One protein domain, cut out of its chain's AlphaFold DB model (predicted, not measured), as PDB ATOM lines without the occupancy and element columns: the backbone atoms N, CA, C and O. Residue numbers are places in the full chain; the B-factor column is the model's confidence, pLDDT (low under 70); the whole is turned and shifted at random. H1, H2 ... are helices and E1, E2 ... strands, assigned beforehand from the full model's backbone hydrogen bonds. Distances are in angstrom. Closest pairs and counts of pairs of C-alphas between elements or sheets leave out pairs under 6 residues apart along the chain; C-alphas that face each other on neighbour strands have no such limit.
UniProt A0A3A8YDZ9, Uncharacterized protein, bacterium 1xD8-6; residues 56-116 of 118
ATOM      1  N   PHE A  56       9.219 -44.518  39.821       89.06
ATOM      2  CA  PHE A  56       8.707 -43.320  39.184       89.06
ATOM      3  C   PHE A  56       8.952 -42.125  40.092       89.06
ATOM      4  O   PHE A  56       8.739 -42.199  41.306       89.06
ATOM      5  N   GLU A  57       9.361 -41.029  39.473       90.50
ATOM      6  CA  GLU A  57       9.633 -39.762  40.130       90.50
ATOM      7  C   GLU A  57       8.594 -38.734  39.692       90.50
ATOM      8  O   GLU A  57       8.251 -38.626  38.512       90.50
ATOM      9  N   ARG A  58       8.071 -37.977  40.655       88.44
ATOM     10  CA  ARG A  58       7.126 -36.890  40.410       88.44
ATOM     11  C   ARG A  58       7.504 -35.691  41.262       88.44
ATOM     12  O   ARG A  58       7.613 -35.813  42.480       88.44
ATOM     13  N   SER A  59       7.642 -34.533  40.625       90.38
ATOM     14  CA  SER A  59       7.747 -33.259  41.336       90.38
ATOM     15  C   SER A  59       6.418 -32.956  42.026       90.38
ATOM     16  O   SER A  59       5.361 -33.040  41.393       90.38
ATOM     17  N   MET A  60       6.465 -32.640  43.314       89.56
ATOM     18  CA  MET A  60       5.285 -32.331  44.124       89.56
ATOM     19  C   MET A  60       5.694 -31.430  45.288       89.56
ATOM     20  O   MET A  60       6.784 -31.600  45.828       89.56
ATOM     21  N   ASP A  61       4.831 -30.493  45.678       90.75
ATOM     22  CA  ASP A  61       5.078 -29.667  46.859       90.75
ATOM     23  C   ASP A  61       4.957 -30.479  48.155       90.75
ATOM     24  O   ASP A  61       4.280 -31.508  48.222       90.75
ATOM     25  N   MET A  62       5.637 -30.016  49.206       90.06
ATOM     26  CA  MET A  62       5.783 -30.762  50.458       90.06
ATOM     27  C   MET A  62       4.443 -31.049  51.144       90.06
ATOM     28  O   MET A  62       4.245 -32.158  51.642       90.06
ATOM     29  N   ASP A  63       3.519 -30.088  51.143       89.94
ATOM     30  CA  ASP A  63       2.201 -30.250  51.765       89.94
ATOM     31  C   ASP A  63       1.363 -31.311  51.039       89.94
ATOM     32  O   ASP A  63       0.760 -32.185  51.673       89.94
ATOM     33  N   ASP A  64       1.399 -31.301  49.704       89.75
ATOM     34  CA  ASP A  64       0.735 -32.301  48.867       89.75
ATOM     35  C   ASP A  64       1.371 -33.683  49.033       89.75
ATOM     36  O   ASP A  64       0.660 -34.686  49.137       89.75
ATOM     37  N   ALA A  65       2.701 -33.746  49.124       88.94
ATOM     38  CA  ALA A  65       3.427 -34.985  49.367       88.94
ATOM     39  C   ALA A  65       3.081 -35.570  50.743       88.94
ATOM     40  O   ALA A  65       2.769 -36.754  50.852       88.94
ATOM     41  N   LEU A  66       3.055 -34.753  51.798       90.62
ATOM     42  CA  LEU A  66       2.654 -35.176  53.142       90.62
ATOM     43  C   LEU A  66       1.208 -35.673  53.177       90.62
ATOM     44  O   LEU A  66       0.937 -36.724  53.765       90.62
ATOM     45  N   LYS A  67       0.285 -34.951  52.535       91.81
ATOM     46  CA  LYS A  67      -1.113 -35.375  52.403       91.81
ATOM     47  C   LYS A  67      -1.209 -36.715  51.676       91.81
ATOM     48  O   LYS A  67      -1.850 -37.640  52.168       91.81
ATOM     49  N   PHE A  68      -0.508 -36.853  50.555       89.69
ATOM     50  CA  PHE A  68      -0.462 -38.085  49.779       89.69
ATOM     51  C   PHE A  68       0.078 -39.269  50.592       89.69
ATOM     52  O   PHE A  68      -0.515 -40.351  50.573       89.69
ATOM     53  N   LEU A  69       1.179 -39.075  51.322       91.19
ATOM     54  CA  LEU A  69       1.784 -40.111  52.155       91.19
ATOM     55  C   LEU A  69       0.836 -40.533  53.280       91.19
ATOM     56  O   LEU A  69       0.653 -41.730  53.478       91.19
ATOM     57  N   LYS A  70       0.176 -39.588  53.960       90.00
ATOM     58  CA  LYS A  70      -0.812 -39.889  55.012       90.00
ATOM     59  C   LYS A  70      -2.033 -40.653  54.487       90.00
ATOM     60  O   LYS A  70      -2.565 -41.494  55.198       90.00
ATOM     61  N   GLU A  71      -2.464 -40.386  53.256       89.69
ATOM     62  CA  GLU A  71      -3.608 -41.071  52.636       89.69
ATOM     63  C   GLU A  71      -3.271 -42.489  52.140       89.69
ATOM     64  O   GLU A  71      -4.146 -43.352  52.098       89.69
ATOM     65  N   ASN A  72      -2.020 -42.744  51.734       86.56
ATOM     66  CA  ASN A  72      -1.645 -43.979  51.032       86.56
ATOM     67  C   ASN A  72      -0.721 -44.918  51.822       86.56
ATOM     68  O   ASN A  72      -0.592 -46.093  51.459       86.56
ATOM     69  N   CYS A  73      -0.063 -44.424  52.872       90.25
ATOM     70  CA  CYS A  73       0.901 -45.175  53.670       90.25
ATOM     71  C   CYS A  73       0.326 -45.511  55.049       90.25
ATOM     72  O   CYS A  73      -0.449 -44.752  55.616       90.25
ATOM     73  N   ILE A  74       0.740 -46.650  55.608       91.38
ATOM     74  CA  ILE A  74       0.370 -47.041  56.978       91.38
ATOM     75  C   ILE A  74       1.144 -46.206  57.998       91.38
ATOM     76  O   ILE A  74       0.648 -45.921  59.083       91.38
ATOM     77  N   ASN A  75       2.382 -45.849  57.662       91.06
ATOM     78  CA  ASN A  75       3.244 -45.073  58.535       91.06
ATOM     79  C   ASN A  75       4.069 -44.084  57.710       91.06
ATOM     80  O   ASN A  75       4.447 -44.383  56.576       91.06
ATOM     81  N   VAL A  76       4.367 -42.928  58.291       92.19
ATOM     82  CA  VAL A  76       5.194 -41.884  57.690       92.19
ATOM     83  C   VAL A  76       6.311 -41.562  58.671       92.19
ATOM     84  O   VAL A  76       6.058 -41.190  59.812       92.19
ATOM     85  N   ILE A  77       7.550 -41.744  58.227       92.31
ATOM     86  CA  ILE A  77       8.753 -41.486  59.012       92.31
ATOM     87  C   ILE A  77       9.415 -40.254  58.417       92.31
ATOM     88  O   ILE A  77       9.912 -40.292  57.291       92.31
ATOM     89  N   GLU A  78       9.425 -39.170  59.175       89.69
ATOM     90  CA  GLU A  78      10.116 -37.950  58.793       89.69
ATOM     91  C   GLU A  78      11.579 -38.003  59.248       89.69
ATOM     92  O   GLU A  78      11.876 -38.375  60.383       89.69
ATOM     93  N   ARG A  79      12.495 -37.675  58.336       90.38
ATOM     94  CA  ARG A  79      13.923 -37.464  58.602       90.38
ATOM     95  C   ARG A  79      14.312 -36.061  58.144       90.38
ATOM     96  O   ARG A  79      13.506 -35.386  57.497       90.38
ATOM     97  N   ASP A  80      15.537 -35.650  58.455       87.25
ATOM     98  CA  ASP A  80      16.029 -34.297  58.170       87.25
ATOM     99  C   ASP A  80      15.852 -33.924  56.690       87.25
ATOM    100  O   ASP A  80      15.144 -32.963  56.392       87.25
ATOM    101  N   ASP A  81      16.333 -34.770  55.772       90.19
ATOM    102  CA  ASP A  81      16.316 -34.476  54.327       90.19
ATOM    103  C   ASP A  81      15.219 -35.215  53.539       90.19
ATOM    104  O   ASP A  81      14.916 -34.872  52.394       90.19
ATOM    105  N   VAL A  82      14.609 -36.251  54.127       93.06
ATOM    106  CA  VAL A  82      13.721 -37.181  53.406       93.06
ATOM    107  C   VAL A  82      12.526 -37.582  54.266       93.06
ATOM    108  O   VAL A  82      12.660 -37.840  55.460       93.06
ATOM    109  N   ILE A  83      11.351 -37.711  53.655       92.44
ATOM    110  CA  ILE A  83      10.158 -38.295  54.280       92.44
ATOM    111  C   ILE A  83       9.906 -39.667  53.662       92.44
ATOM    112  O   ILE A  83       9.827 -39.803  52.444       92.44
ATOM    113  N   VAL A  84       9.775 -40.701  54.491       93.19
ATOM    114  CA  VAL A  84       9.572 -42.082  54.040       93.19
ATOM    115  C   VAL A  84       8.175 -42.557  54.420       93.19
ATOM    116  O   VAL A  84       7.868 -42.740  55.597       93.19
ATOM    117  N   GLY A  85       7.335 -42.813  53.421       92.81
ATOM    118  CA  GLY A  85       6.045 -43.477  53.583       92.81
ATOM    119  C   GLY A  85       6.172 -44.990  53.467       92.81
ATOM    120  O   GLY A  85       6.559 -45.517  52.419       92.81
ATOM    121  N   ARG A  86       5.820 -45.699  54.542       91.94
ATOM    122  CA  ARG A  86       5.753 -47.160  54.573       91.94
ATOM    123  C   ARG A  86       4.394 -47.662  54.117       91.94
ATOM    124  O   ARG A  86       3.360 -47.342  54.710       91.94
ATOM    125  N   LEU A  87       4.407 -48.497  53.086       89.69
ATOM    126  CA  LEU A  87       3.214 -49.181  52.602       89.69
ATOM    127  C   LEU A  87       2.874 -50.393  53.486       89.69
ATOM    128  O   LEU A  87       3.626 -50.777  54.376       89.69
ATOM    129  N   SER A  88       1.718 -51.015  53.239       89.19
ATOM    130  CA  SER A  88       1.392 -52.308  53.850       89.19
ATOM    131  C   SER A  88       2.401 -53.382  53.446       89.19
ATOM    132  O   SER A  88       2.925 -53.324  52.338       89.19
ATOM    133  N   LYS A  89       2.633 -54.397  54.293       87.31
ATOM    134  CA  LYS A  89       3.653 -55.445  54.061       87.31
ATOM    135  C   LYS A  89       3.637 -56.023  52.639       87.31
ATOM    136  O   LYS A  89       4.683 -56.141  52.011       87.31
ATOM    137  N   TYR A  90       2.453 -56.346  52.113       83.56
ATOM    138  CA  TYR A  90       2.310 -56.887  50.757       83.56
ATOM    139  C   TYR A  90       2.675 -55.863  49.675       83.56
ATOM    140  O   TYR A  90       3.389 -56.174  48.726       83.56
ATOM    141  N   LYS A  91       2.220 -54.614  49.826       85.69
ATOM    142  CA  LYS A  91       2.563 -53.537  48.892       85.69
ATOM    143  C   LYS A  91       4.052 -53.208  48.968       85.69
ATOM    144  O   LYS A  91       4.685 -53.115  47.930       85.69
ATOM    145  N   GLU A  92       4.629 -53.103  50.160       86.25
ATOM    146  CA  GLU A  92       6.063 -52.866  50.369       86.25
ATOM    147  C   GLU A  92       6.916 -53.966  49.718       86.25
ATOM    148  O   GLU A  92       7.937 -53.668  49.098       86.25
ATOM    149  N   PHE A  93       6.468 -55.225  49.769       83.25
ATOM    150  CA  PHE A  93       7.164 -56.341  49.129       83.25
ATOM    151  C   PHE A  93       7.312 -56.175  47.606       83.25
ATOM    152  O   PHE A  93       8.380 -56.473  47.071       83.25
ATOM    153  N   TYR A  94       6.297 -55.665  46.905       80.31
ATOM    154  CA  TYR A  94       6.345 -55.496  45.442       80.31
ATOM    155  C   TYR A  94       6.709 -54.087  44.982       80.31
ATOM    156  O   TYR A  94       7.235 -53.903  43.890       80.31
ATOM    157  N   MET A  95       6.396 -53.077  45.781       86.31
ATOM    158  CA  MET A  95       6.437 -51.672  45.377       86.31
ATOM    159  C   MET A  95       7.525 -50.897  46.111       86.31
ATOM    160  O   MET A  95       7.876 -49.806  45.666       86.31
ATOM    161  N   GLY A  96       8.085 -51.446  47.192       86.12
ATOM    162  CA  GLY A  96       8.983 -50.732  48.092       86.12
ATOM    163  C   GLY A  96       8.280 -49.597  48.836       86.12
ATOM    164  O   GLY A  96       7.067 -49.422  48.749       86.12
ATOM    165  N   ASN A  97       9.064 -48.810  49.566       89.81
ATOM    166  CA  ASN A  97       8.563 -47.619  50.245       89.81
ATOM    167  C   ASN A  97       8.493 -46.424  49.288       89.81
ATOM    168  O   ASN A  97       9.181 -46.384  48.261       89.81
ATOM    169  N   ILE A  98       7.650 -45.457  49.638       91.62
ATOM    170  CA  ILE A  98       7.580 -44.164  48.957       91.62
ATOM    171  C   ILE A  98       8.511 -43.214  49.697       91.62
ATOM    172  O   ILE A  98       8.534 -43.197  50.927       91.62
ATOM    173  N   GLN A  99       9.304 -42.453  48.960       93.06
ATOM    174  CA  GLN A  99      10.245 -41.492  49.514       93.06
ATOM    175  C   GLN A  99       9.954 -40.119  48.932       93.06
ATOM    176  O   GLN A  99       9.647 -40.001  47.751       93.06
ATOM    177  N   TYR A 100      10.051 -39.090  49.753       93.12
ATOM    178  CA  TYR A 100       9.971 -37.705  49.330       93.12
ATOM    179  C   TYR A 100      11.248 -36.991  49.754       93.12
ATOM    180  O   TYR A 100      11.549 -36.923  50.945       93.12
ATOM    181  N   ASP A 101      11.999 -36.494  48.779       92.12
ATOM    182  CA  ASP A 101      13.210 -35.704  48.986       92.12
ATOM    183  C   ASP A 101      12.816 -34.234  49.190       92.12
ATOM    184  O   ASP A 101      12.252 -33.607  48.287       92.12
ATOM    185  N   LYS A 102      13.090 -33.688  50.382       90.19
ATOM    186  CA  LYS A 102      12.705 -32.316  50.750       90.19
ATOM    187  C   LYS A 102      13.507 -31.262  49.984       90.19
ATOM    188  O   LYS A 102      12.979 -30.187  49.705       90.19
ATOM    189  N   VAL A 103      14.757 -31.572  49.630       90.12
ATOM    190  CA  VAL A 103      15.668 -30.663  48.922       90.12
ATOM    191  C   VAL A 103      15.283 -30.592  47.451       90.12
ATOM    192  O   VAL A 103      15.131 -29.509  46.889       90.12
ATOM    193  N   ARG A 104      15.090 -31.755  46.825       89.12
ATOM    194  CA  ARG A 104      14.772 -31.855  45.394       89.12
ATOM    195  C   ARG A 104      13.285 -31.637  45.106       89.12
ATOM    196  O   ARG A 104      12.940 -31.405  43.954       89.12
ATOM    197  N   ARG A 105      12.420 -31.691  46.130       91.38
ATOM    198  CA  ARG A 105      10.946 -31.646  46.026       91.38
ATOM    199  C   ARG A 105      10.383 -32.723  45.097       91.38
ATOM    200  O   ARG A 105       9.456 -32.499  44.316       91.38
ATOM    201  N   VAL A 106      10.974 -33.914  45.166       91.25
ATOM    202  CA  VAL A 106      10.610 -35.056  44.320       91.25
ATOM    203  C   VAL A 106      10.114 -36.197  45.187       91.25
ATOM    204  O   VAL A 106      10.785 -36.643  46.118       91.25
ATOM    205  N   MET A 107       8.941 -36.716  44.834       91.31
ATOM    206  CA  MET A 107       8.430 -37.973  45.352       91.31
ATOM    207  C   MET A 107       8.848 -39.123  44.439       91.31
ATOM    208  O   MET A 107       8.523 -39.142  43.253       91.31
ATOM    209  N   THR A 108       9.513 -40.108  45.025       90.94
ATOM    210  CA  THR A 108       9.990 -41.328  44.379       90.94
ATOM    211  C   THR A 108       9.227 -42.526  44.928       90.94
ATOM    212  O   THR A 108       9.168 -42.760  46.136       90.94
ATOM    213  N   GLY A 109       8.635 -43.331  44.055       89.50
ATOM    214  CA  GLY A 109       7.854 -44.489  44.476       89.50
ATOM    215  C   GLY A 109       7.450 -45.379  43.314       89.50
ATOM    216  O   GLY A 109       7.895 -45.195  42.188       89.50
ATOM    217  N   SER A 110       6.604 -46.369  43.586       87.50
ATOM    218  CA  SER A 110       6.067 -47.229  42.528       87.50
ATOM    219  C   SER A 110       5.126 -46.441  41.617       87.50
ATOM    220  O   SER A 110       4.236 -45.726  42.096       87.50
ATOM    221  N   LYS A 111       5.291 -46.610  40.302       86.75
ATOM    222  CA  LYS A 111       4.519 -45.928  39.258       86.75
ATOM    223  C   LYS A 111       3.009 -46.061  39.452       86.75
ATOM    224  O   LYS A 111       2.317 -45.061  39.321       86.75
ATOM    225  N   VAL A 112       2.480 -47.227  39.828       85.50
ATOM    226  CA  VAL A 112       1.031 -47.398  40.093       85.50
ATOM    227  C   VAL A 112       0.500 -46.471  41.180       85.50
ATOM    228  O   VAL A 112      -0.660 -46.070  41.120       85.50
ATOM    229  N   ILE A 113       1.323 -46.146  42.174       83.88
ATOM    230  CA  ILE A 113       0.900 -45.324  43.303       83.88
ATOM    231  C   ILE A 113       1.144 -43.849  42.986       83.88
ATOM    232  O   ILE A 113       0.221 -43.044  43.054       83.88
ATOM    233  N   VAL A 114       2.360 -43.497  42.566       82.62
ATOM    234  CA  VAL A 114       2.780 -42.095  42.394       82.62
ATOM    235  C   VAL A 114       2.206 -41.457  41.119       82.62
ATOM    236  O   VAL A 114       1.884 -40.267  41.104       82.62
ATOM    237  N   LYS A 115       2.015 -42.237  40.041       78.06
ATOM    238  CA  LYS A 115       1.400 -41.741  38.795       78.06
ATOM    239  C   LYS A 115      -0.105 -41.494  38.952       78.06
ATOM    240  O   LYS A 115      -0.683 -40.731  38.183       78.06
ATOM    241  N   LYS A 116      -0.767 -42.137  39.918       57.75
ATOM    242  CA  LYS A 116      -2.225 -42.091  40.050       57.75
ATOM    243  C   LYS A 116      -2.670 -40.792  40.734       57.75
ATOM    244  O   LYS A 116      -2.806 -40.765  41.948       57.75
TER     245      LYS A 116
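What this domain is: This is residues 56 to 116 of the 118 residues of an uncharacterized protein of bacterium 1xD8-6 (UniProt A0A3A8YDZ9). One twisted sheet of five antiparallel strands has a single longer helix, H1, packed along one face, with the opposite face uncovered by any helix. A small helix, H2, sits past one end of the strands, and a very short one, H3, is on the same face as H1 next to the sheet's E1 and E5 side. The printed part has 61 residues, with three named helices and five named strands in the order E1, H1, E2, E3, H2, E4, E5, H3; the sheet's order is E1, E5, E4, E3, E2, and the class is mixed, helices and strands. The whole is compact, with a radius of gyration of the C-alphas of 10.3 A, and spans 29 by 21 by 16 A.

How they stand to each other: Begin with E4, residues 98 to 101, an inner strand, and E3, residues 82 to 86, its antiparallel neighbour, where N 83 and O 100 are 2.8 A apart, within hydrogen-bond range. Beside E3 is the edge strand E2, residues 75 to 78; the two form a hairpin, with N 77 and O 84 at 2.8 A. On the other side of E4 is E5, residues 106 to 110, again a hairpin, with N 108 and O 99 at 2.7 A. The edge strand E1, residues 56 to 59, is antiparallel to E5, with N 58 and O 107 at 2.9 A. From edge to edge the strands' lines turn by 57 degrees. Now look at H1, residues 62 to 72: it is on the sheet at a height of 8.1 A, two layers with a helix on one face, over E4 and along the strands at 9 degrees to E4 on the local plane. Its closest C-alphas to E3 are those of Leu 69 and Gly 85, 5.6 A apart. H3, residues 111 to 114, is on the same face as H1, and the two are near each other. H2, residues 89 to 95, only grazes the sheet with its residues 91 to 95; its closest C-alphas to E5 are those of Met 95 and Ser 110, 5.3 A apart. H1 and H2 are apart. In H1 and H2 every O i to N i+4 pair is within hydrogen-bond range; H3 is too short for such a pair.

Where its parts are: Find C-alpha 56 at (8.707, -43.320, 39.184), where E1 begins. H1 runs 15.2 A from C-alpha 62 at (5.783, -30.762, 50.458) to C-alpha 72. E3 is 12.8 A long and E5 13.1 A. H3 ends at C-alpha 114, (2.780, -42.095, 42.394).

The domain as a whole: The two C-alphas farthest apart are those of Tyr 90 and Val 103, at 29.5 A. The printed part has no cut, and its links between named elements are tight. The mean pLDDT of the printed part is 88.7, and residue 116 is under 70.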